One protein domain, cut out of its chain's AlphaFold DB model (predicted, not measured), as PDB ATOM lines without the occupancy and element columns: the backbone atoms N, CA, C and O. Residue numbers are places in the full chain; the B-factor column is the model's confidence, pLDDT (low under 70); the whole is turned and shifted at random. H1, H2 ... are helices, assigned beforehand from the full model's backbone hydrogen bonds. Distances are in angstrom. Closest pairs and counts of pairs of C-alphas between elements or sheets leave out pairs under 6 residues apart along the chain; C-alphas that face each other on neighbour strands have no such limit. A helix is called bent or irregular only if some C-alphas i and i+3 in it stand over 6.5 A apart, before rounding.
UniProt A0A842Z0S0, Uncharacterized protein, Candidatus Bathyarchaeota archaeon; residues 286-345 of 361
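What this domain is: This is residues 286 to 345 of the 361 residues of an uncharacterized protein of Candidatus Bathyarchaeota archaeon (UniProt A0A842Z0S0). The longest helix, H2, runs back alongside the shorter H1 like the long arm of a loose, narrow U, and its residues 329 to 345 stick out past H1, bent near the end. The 60 printed residues hold two named helices, H1 then H2, and no named strand: all helix. The whole is extended, a rod of 57 by 22 by 8 A with a radius of gyration of the C-alphas of 16.8 A.

How they stand to each other: Look first at H2, residues 311 to 345, assigned as one helix by its hydrogen bonds but bent: C-alphas 335 and 338 are 6.5 A apart. Its arms H2a, 311 to 335, and H2b, 338 to 345, stand at a steep tilt of 41 degrees. H1, residues 287 to 305, is close to H2a but not clearly touching; their closest C-alphas, of Ile 303 and Lys 313, are 7.3 A apart. They run opposite ways at a shallow tilt of 2 degrees. H1 and H2b are apart. Every O i to N i+4 pair is within hydrogen-bond range in H1 and H2a, and 3 of 4 in H2b.

Where its parts are: Find C-alpha 311 at (-51.083, -33.574, 46.024); H2a runs 36.0 A from there. H2b ends at C-alpha 345, (-13.327, -43.121, 13.696), after 10.6 A. H1 runs 26.7 A from C-alpha 287 at (-23.075, -24.410, 35.932).

The domain as a whole: The C-alphas of Gly 307 and Val 345, the two farthest apart, are 56.9 A apart. The printed part has no cut, and the link from H1 to H2 is tight. Look for pLDDT under 70 at residues 333 to 345.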
ATOM      1  N   ASN A 286     -20.389 -27.275  38.922       86.81
ATOM      2  CA  ASN A 286     -20.664 -27.002  37.514       86.81
ATOM      3  C   ASN A 286     -21.872 -26.048  37.352       86.81
ATOM      4  O   ASN A 286     -22.771 -26.006  38.192       86.81
ATOM      5  N   TYR A 287     -21.964 -25.330  36.227       88.19
ATOM      6  CA  TYR A 287     -23.075 -24.410  35.932       88.19
ATOM      7  C   TYR A 287     -24.462 -25.069  36.046       88.19
ATOM      8  O   TYR A 287     -25.410 -24.432  36.505       88.19
ATOM      9  N   PHE A 288     -24.584 -26.345  35.662       87.19
ATOM     10  CA  PHE A 288     -25.828 -27.112  35.794       87.19
ATOM     11  C   PHE A 288     -26.171 -27.445  37.257       87.19
ATOM     12  O   PHE A 288     -27.325 -27.323  37.666       87.19
ATOM     13  N   GLU A 289     -25.172 -27.807  38.061       87.75
ATOM     14  CA  GLU A 289     -25.325 -28.119  39.488       87.75
ATOM     15  C   GLU A 289     -25.723 -26.853  40.263       87.75
ATOM     16  O   GLU A 289     -26.696 -26.863  41.011       87.75
ATOM     17  N   MET A 290     -25.085 -25.710  39.981       91.00
ATOM     18  CA  MET A 290     -25.491 -24.410  40.535       91.00
ATOM     19  C   MET A 290     -26.918 -24.017  40.133       91.00
ATOM     20  O   MET A 290     -27.694 -23.562  40.976       91.00
ATOM     21  N   ALA A 291     -27.290 -24.198  38.861       91.88
ATOM     22  CA  ALA A 291     -28.624 -23.855  38.369       91.88
ATOM     23  C   ALA A 291     -29.728 -24.750  38.962       91.88
ATOM     24  O   ALA A 291     -30.818 -24.261  39.258       91.88
ATOM     25  N   THR A 292     -29.455 -26.042  39.168       91.00
ATOM     26  CA  THR A 292     -30.402 -26.985  39.785       91.00
ATOM     27  C   THR A 292     -30.503 -26.798  41.297       91.00
ATOM     28  O   THR A 292     -31.619 -26.754  41.813       91.00
ATOM     29  N   LEU A 293     -29.391 -26.576  42.008       90.56
ATOM     30  CA  LEU A 293     -29.404 -26.242  43.437       90.56
ATOM     31  C   LEU A 293     -30.185 -24.944  43.692       90.56
ATOM     32  O   LEU A 293     -31.163 -24.954  44.443       90.56
ATOM     33  N   LEU A 294     -29.830 -23.848  43.010       93.56
ATOM     34  CA  LEU A 294     -30.511 -22.556  43.162       93.56
ATOM     35  C   LEU A 294     -31.980 -22.622  42.710       93.56
ATOM     36  O   LEU A 294     -32.860 -22.099  43.394       93.56
ATOM     37  N   GLY A 295     -32.256 -23.303  41.593       94.06
ATOM     38  CA  GLY A 295     -33.611 -23.527  41.092       94.06
ATOM     39  C   GLY A 295     -34.485 -24.294  42.086       94.06
ATOM     40  O   GLY A 295     -35.610 -23.873  42.354       94.06
ATOM     41  N   SER A 296     -33.952 -25.357  42.698       93.50
ATOM     42  CA  SER A 296     -34.664 -26.146  43.708       93.50
ATOM     43  C   SER A 296     -34.977 -25.324  44.963       93.50
ATOM     44  O   SER A 296     -36.115 -25.339  45.431       93.50
ATOM     45  N   ALA A 297     -34.023 -24.521  45.450       93.31
ATOM     46  CA  ALA A 297     -34.211 -23.663  46.616       93.31
ATOM     47  C   ALA A 297     -35.290 -22.590  46.378       93.31
ATOM     48  O   ALA A 297     -36.172 -22.397  47.220       93.31
ATOM     49  N   ILE A 298     -35.273 -21.932  45.212       95.00
ATOM     50  CA  ILE A 298     -36.296 -20.948  44.818       95.00
ATOM     51  C   ILE A 298     -37.676 -21.613  44.697       95.00
ATOM     52  O   ILE A 298     -38.668 -21.067  45.182       95.00
ATOM     53  N   LEU A 299     -37.743 -22.796  44.082       93.19
ATOM     54  CA  LEU A 299     -38.984 -23.527  43.830       93.19
ATOM     55  C   LEU A 299     -39.635 -24.054  45.122       93.19
ATOM     56  O   LEU A 299     -40.844 -23.895  45.310       93.19
ATOM     57  N   VAL A 300     -38.839 -24.612  46.039       92.88
ATOM     58  CA  VAL A 300     -39.295 -25.043  47.371       92.88
ATOM     59  C   VAL A 300     -39.775 -23.842  48.189       92.88
ATOM     60  O   VAL A 300     -40.887 -23.871  48.716       92.88
ATOM     61  N   ASN A 301     -39.001 -22.750  48.224       92.75
ATOM     62  CA  ASN A 301     -39.401 -21.509  48.892       92.75
ATOM     63  C   ASN A 301     -40.730 -20.961  48.334       92.75
ATOM     64  O   ASN A 301     -41.632 -20.627  49.100       92.75
ATOM     65  N   PHE A 302     -40.905 -20.944  47.009       92.25
ATOM     66  CA  PHE A 302     -42.163 -20.535  46.381       92.25
ATOM     67  C   PHE A 302     -43.340 -21.433  46.792       92.25
ATOM     68  O   PHE A 302     -44.418 -20.927  47.102       92.25
ATOM     69  N   ILE A 303     -43.168 -22.757  46.850       90.94
ATOM     70  CA  ILE A 303     -44.241 -23.671  47.273       90.94
ATOM     71  C   ILE A 303     -44.641 -23.455  48.739       90.94
ATOM     72  O   ILE A 303     -45.844 -23.437  49.021       90.94
ATOM     73  N   ILE A 304     -43.670 -23.225  49.628       90.00
ATOM     74  CA  ILE A 304     -43.894 -22.929  51.053       90.00
ATOM     75  C   ILE A 304     -44.607 -21.579  51.224       90.00
ATOM     76  O   ILE A 304     -45.632 -21.510  51.901       90.00
ATOM     77  N   LEU A 305     -44.146 -20.522  50.543       89.38
ATOM     78  CA  LEU A 305     -44.779 -19.193  50.558       89.38
ATOM     79  C   LEU A 305     -46.239 -19.214  50.074       89.38
ATOM     80  O   LEU A 305     -47.048 -18.401  50.512       89.38
ATOM     81  N   ASN A 306     -46.602 -20.169  49.213       86.50
ATOM     82  CA  ASN A 306     -47.979 -20.377  48.759       86.50
ATOM     83  C   ASN A 306     -48.882 -21.117  49.779       86.50
ATOM     84  O   ASN A 306     -49.986 -21.525  49.408       86.50
ATOM     85  N   GLY A 307     -48.427 -21.344  51.021       79.38
ATOM     86  CA  GLY A 307     -49.230 -21.547  52.244       79.38
ATOM     87  C   GLY A 307     -50.200 -22.736  52.315       79.38
ATOM     88  O   GLY A 307     -50.907 -22.891  53.305       79.38
ATOM     89  N   ARG A 308     -50.298 -23.557  51.267       81.06
ATOM     90  CA  ARG A 308     -51.212 -24.704  51.171       81.06
ATOM     91  C   ARG A 308     -50.519 -25.844  50.443       81.06
ATOM     92  O   ARG A 308     -50.254 -25.713  49.244       81.06
ATOM     93  N   ALA A 309     -50.252 -26.952  51.124       78.69
ATOM     94  CA  ALA A 309     -49.853 -28.182  50.450       78.69
ATOM     95  C   ALA A 309     -51.035 -28.761  49.652       78.69
ATOM     96  O   ALA A 309     -52.199 -28.589  50.010       78.69
ATOM     97  N   SER A 310     -50.736 -29.430  48.542       87.00
ATOM     98  CA  SER A 310     -51.705 -30.218  47.780       87.00
ATOM     99  C   SER A 310     -50.978 -31.336  47.042       87.00
ATOM    100  O   SER A 310     -49.798 -31.189  46.709       87.00
ATOM    101  N   GLY A 311     -51.674 -32.438  46.744       86.88
ATOM    102  CA  GLY A 311     -51.083 -33.574  46.024       86.88
ATOM    103  C   GLY A 311     -50.440 -33.172  44.692       86.88
ATOM    104  O   GLY A 311     -49.379 -33.681  44.350       86.88
ATOM    105  N   LEU A 312     -51.004 -32.178  43.994       87.75
ATOM    106  CA  LEU A 312     -50.442 -31.633  42.754       87.75
ATOM    107  C   LEU A 312     -49.103 -30.901  42.972       87.75
ATOM    108  O   LEU A 312     -48.189 -31.059  42.169       87.75
ATOM    109  N   LYS A 313     -48.952 -30.137  44.066       89.38
ATOM    110  CA  LYS A 313     -47.671 -29.494  44.421       89.38
ATOM    111  C   LYS A 313     -46.611 -30.528  44.819       89.38
ATOM    112  O   LYS A 313     -45.454 -30.376  44.444       89.38
ATOM    113  N   GLY A 314     -47.010 -31.594  45.519       90.44
ATOM    114  CA  GLY A 314     -46.131 -32.730  45.820       90.44
ATOM    115  C   GLY A 314     -45.682 -33.466  44.553       90.44
ATOM    116  O   GLY A 314     -44.489 -33.641  44.331       90.44
ATOM    117  N   ALA A 315     -46.625 -33.804  43.668       91.56
ATOM    118  CA  ALA A 315     -46.341 -34.434  42.380       91.56
ATOM    119  C   ALA A 315     -45.415 -33.579  41.498       91.56
ATOM    120  O   ALA A 315     -44.524 -34.124  40.851       91.56
ATOM    121  N   LEU A 316     -45.562 -32.247  41.523       92.12
ATOM    122  CA  LEU A 316     -44.657 -31.319  40.839       92.12
ATOM    123  C   LEU A 316     -43.216 -31.402  41.376       92.12
ATOM    124  O   LEU A 316     -42.281 -31.347  40.581       92.12
ATOM    125  N   MET A 317     -43.017 -31.582  42.689       92.06
ATOM    126  CA  MET A 317     -41.677 -31.783  43.270       92.06
ATOM    127  C   MET A 317     -41.083 -33.138  42.892       92.06
ATOM    128  O   MET A 317     -39.929 -33.196  42.472       92.06
ATOM    129  N   CYS A 318     -41.873 -34.213  42.955       92.75
ATOM    130  CA  CYS A 318     -41.429 -35.538  42.516       92.75
ATOM    131  C   CYS A 318     -41.051 -35.544  41.024       92.75
ATOM    132  O   CYS A 318     -40.023 -36.108  40.652       92.75
ATOM    133  N   ALA A 319     -41.835 -34.870  40.177       93.44
ATOM    134  CA  ALA A 319     -41.538 -34.712  38.756       93.44
ATOM    135  C   ALA A 319     -40.268 -33.875  38.519       93.44
ATOM    136  O   ALA A 319     -39.426 -34.270  37.720       93.44
ATOM    137  N   TYR A 320     -40.090 -32.762  39.239       92.75
ATOM    138  CA  TYR A 320     -38.892 -31.923  39.140       92.75
ATOM    139  C   TYR A 320     -37.613 -32.685  39.528       92.75
ATOM    140  O   TYR A 320     -36.632 -32.659  38.786       92.75
ATOM    141  N   TYR A 321     -37.645 -33.443  40.628       91.62
ATOM    142  CA  TYR A 321     -36.533 -34.307  41.040       91.62
ATOM    143  C   TYR A 321     -36.257 -35.427  40.020       91.62
ATOM    144  O   TYR A 321     -35.105 -35.670  39.657       91.62
ATOM    145  N   GLY A 322     -37.309 -36.059  39.484       92.81
ATOM    146  CA  GLY A 322     -37.194 -37.059  38.419       92.81
ATOM    147  C   GLY A 322     -36.588 -36.506  37.122       92.81
ATOM    148  O   GLY A 322     -35.801 -37.197  36.476       92.81
ATOM    149  N   ILE A 323     -36.888 -35.250  36.769       92.06
ATOM    150  CA  ILE A 323     -36.275 -34.550  35.629       92.06
ATOM    151  C   ILE A 323     -34.784 -34.300  35.884       92.06
ATOM    152  O   ILE A 323     -33.982 -34.585  34.997       92.06
ATOM    153  N   ILE A 324     -34.388 -33.833  37.075       90.75
ATOM    154  CA  ILE A 324     -32.966 -33.643  37.427       90.75
ATOM    155  C   ILE A 324     -32.204 -34.969  37.310       90.75
ATOM    156  O   ILE A 324     -31.179 -35.029  36.630       90.75
ATOM    157  N   TRP A 325     -32.736 -36.046  37.897       89.50
ATOM    158  CA  TRP A 325     -32.145 -37.384  37.792       89.50
ATOM    159  C   TRP A 325     -32.018 -37.857  36.337       89.50
ATOM    160  O   TRP A 325     -30.967 -38.361  35.944       89.50
ATOM    161  N   TYR A 326     -33.058 -37.667  35.521       89.38
ATOM    162  CA  TYR A 326     -33.046 -38.066  34.114       89.38
ATOM    163  C   TYR A 326     -32.027 -37.268  33.286       89.38
ATOM    164  O   TYR A 326     -31.299 -37.855  32.487       89.38
ATOM    165  N   VAL A 327     -31.913 -35.953  33.508       88.81
ATOM    166  CA  VAL A 327     -30.932 -35.100  32.817       88.81
ATOM    167  C   VAL A 327     -29.499 -35.474  33.207       88.81
ATOM    168  O   VAL A 327     -28.662 -35.626  32.319       88.81
ATOM    169  N   GLU A 328     -29.208 -35.712  34.489       84.69
ATOM    170  CA  GLU A 328     -27.861 -36.131  34.909       84.69
ATOM    171  C   GLU A 328     -27.538 -37.575  34.461       84.69
ATOM    172  O   GLU A 328     -26.394 -37.902  34.123       84.69
ATOM    173  N   ARG A 329     -28.558 -38.441  34.341       83.62
ATOM    174  CA  ARG A 329     -28.414 -39.777  33.738       83.62
ATOM    175  C   ARG A 329     -28.105 -39.707  32.241       83.62
ATOM    176  O   ARG A 329     -27.241 -40.463  31.795       83.62
ATOM    177  N   LEU A 330     -28.761 -38.816  31.490       84.25
ATOM    178  CA  LEU A 330     -28.453 -38.551  30.078       84.25
ATOM    179  C   LEU A 330     -27.041 -37.982  29.921       84.25
ATOM    180  O   LEU A 330     -26.253 -38.529  29.154       84.25
ATOM    181  N   ARG A 331     -26.682 -36.968  30.717       79.06
ATOM    182  CA  ARG A 331     -25.334 -36.384  30.756       79.06
ATOM    183  C   ARG A 331     -24.258 -37.441  31.021       79.06
ATOM    184  O   ARG A 331     -23.221 -37.423  30.365       79.06
ATOM    185  N   SER A 332     -24.521 -38.403  31.907       72.44
ATOM    186  CA  SER A 332     -23.625 -39.547  32.137       72.44
ATOM    187  C   SER A 332     -23.439 -40.421  30.885       72.44
ATOM    188  O   SER A 332     -22.330 -40.872  30.615       72.44
ATOM    189  N   CYS A 333     -24.493 -40.645  30.092       65.94
ATOM    190  CA  CYS A 333     -24.403 -41.384  28.827       65.94
ATOM    191  C   CYS A 333     -23.659 -40.590  27.738       65.94
ATOM    192  O   CYS A 333     -22.811 -41.154  27.044       65.94
ATOM    193  N   ASP A 334     -23.930 -39.288  27.613       65.62
ATOM    194  CA  ASP A 334     -23.249 -38.408  26.655       65.62
ATOM    195  C   ASP A 334     -21.755 -38.235  26.974       65.62
ATOM    196  O   ASP A 334     -20.958 -38.083  26.054       65.62
ATOM    197  N   VAL A 335     -21.347 -38.330  28.246       59.97
ATOM    198  CA  VAL A 335     -19.929 -38.343  28.657       59.97
ATOM    199  C   VAL A 335     -19.218 -39.658  28.287       59.97
ATOM    200  O   VAL A 335     -18.030 -39.628  27.967       59.97
ATOM    201  N   LEU A 336     -19.920 -40.798  28.233       53.47
ATOM    202  CA  LEU A 336     -19.347 -42.067  27.744       53.47
ATOM    203  C   LEU A 336     -19.218 -42.127  26.205       53.47
ATOM    204  O   LEU A 336     -18.345 -42.819  25.675       53.47
ATOM    205  N   LEU A 337     -20.068 -41.410  25.465       54.25
ATOM    206  CA  LEU A 337     -20.105 -41.440  23.997       54.25
ATOM    207  C   LEU A 337     -18.851 -40.919  23.247       54.25
ATOM    208  O   LEU A 337     -18.495 -41.548  22.242       54.25
ATOM    209  N   PRO A 338     -18.138 -39.842  23.652       52.44
ATOM    210  CA  PRO A 338     -16.928 -39.397  22.955       52.44
ATOM    211  C   PRO A 338     -15.793 -40.428  23.015       52.44
ATOM    212  O   PRO A 338     -15.086 -40.594  22.020       52.44
ATOM    213  N   ALA A 339     -15.659 -41.169  24.121       52.50
ATOM    214  CA  ALA A 339     -14.631 -42.201  24.270       52.50
ATOM    215  C   ALA A 339     -14.775 -43.307  23.207       52.50
ATOM    216  O   ALA A 339     -13.801 -43.690  22.559       52.50
ATOM    217  N   ASN A 340     -16.006 -43.764  22.954       48.09
ATOM    218  CA  ASN A 340     -16.264 -44.832  21.983       48.09
ATOM    219  C   ASN A 340     -16.214 -44.335  20.518       48.09
ATOM    220  O   ASN A 340     -15.933 -45.102  19.593       48.09
ATOM    221  N   ARG A 341     -16.415 -43.027  20.282       48.88
ATOM    222  CA  ARG A 341     -16.223 -42.414  18.953       48.88
ATOM    223  C   ARG A 341     -14.757 -42.334  18.527       48.88
ATOM    224  O   ARG A 341     -14.498 -42.445  17.331       48.88
ATOM    225  N   ALA A 342     -13.811 -42.190  19.458       48.38
ATOM    226  CA  ALA A 342     -12.382 -42.202  19.129       48.38
ATOM    227  C   ALA A 342     -11.956 -43.534  18.479       48.38
ATOM    228  O   ALA A 342     -11.239 -43.534  17.479       48.38
ATOM    229  N   VAL A 343     -12.473 -44.658  18.988       51.53
ATOM    230  CA  VAL A 343     -12.226 -45.998  18.433       51.53
ATOM    231  C   VAL A 343     -12.886 -46.153  17.056       51.53
ATOM    232  O   VAL A 343     -12.216 -46.496  16.085       51.53
ATOM    233  N   LEU A 344     -14.179 -45.827  16.935       47.53
ATOM    234  CA  LEU A 344     -14.950 -46.025  15.694       47.53
ATOM    235  C   LEU A 344     -14.575 -45.093  14.524       47.53
ATOM    236  O   LEU A 344     -14.963 -45.369  13.387       47.53
ATOM    237  N   VAL A 345     -13.837 -44.005  14.764       48.09
ATOM    238  CA  VAL A 345     -13.327 -43.121  13.696       48.09
ATOM    239  C   VAL A 345     -11.969 -43.590  13.154       48.09
ATOM    240  O   VAL A 345     -11.684 -43.366  11.979       48.09
TER     241      VAL A 345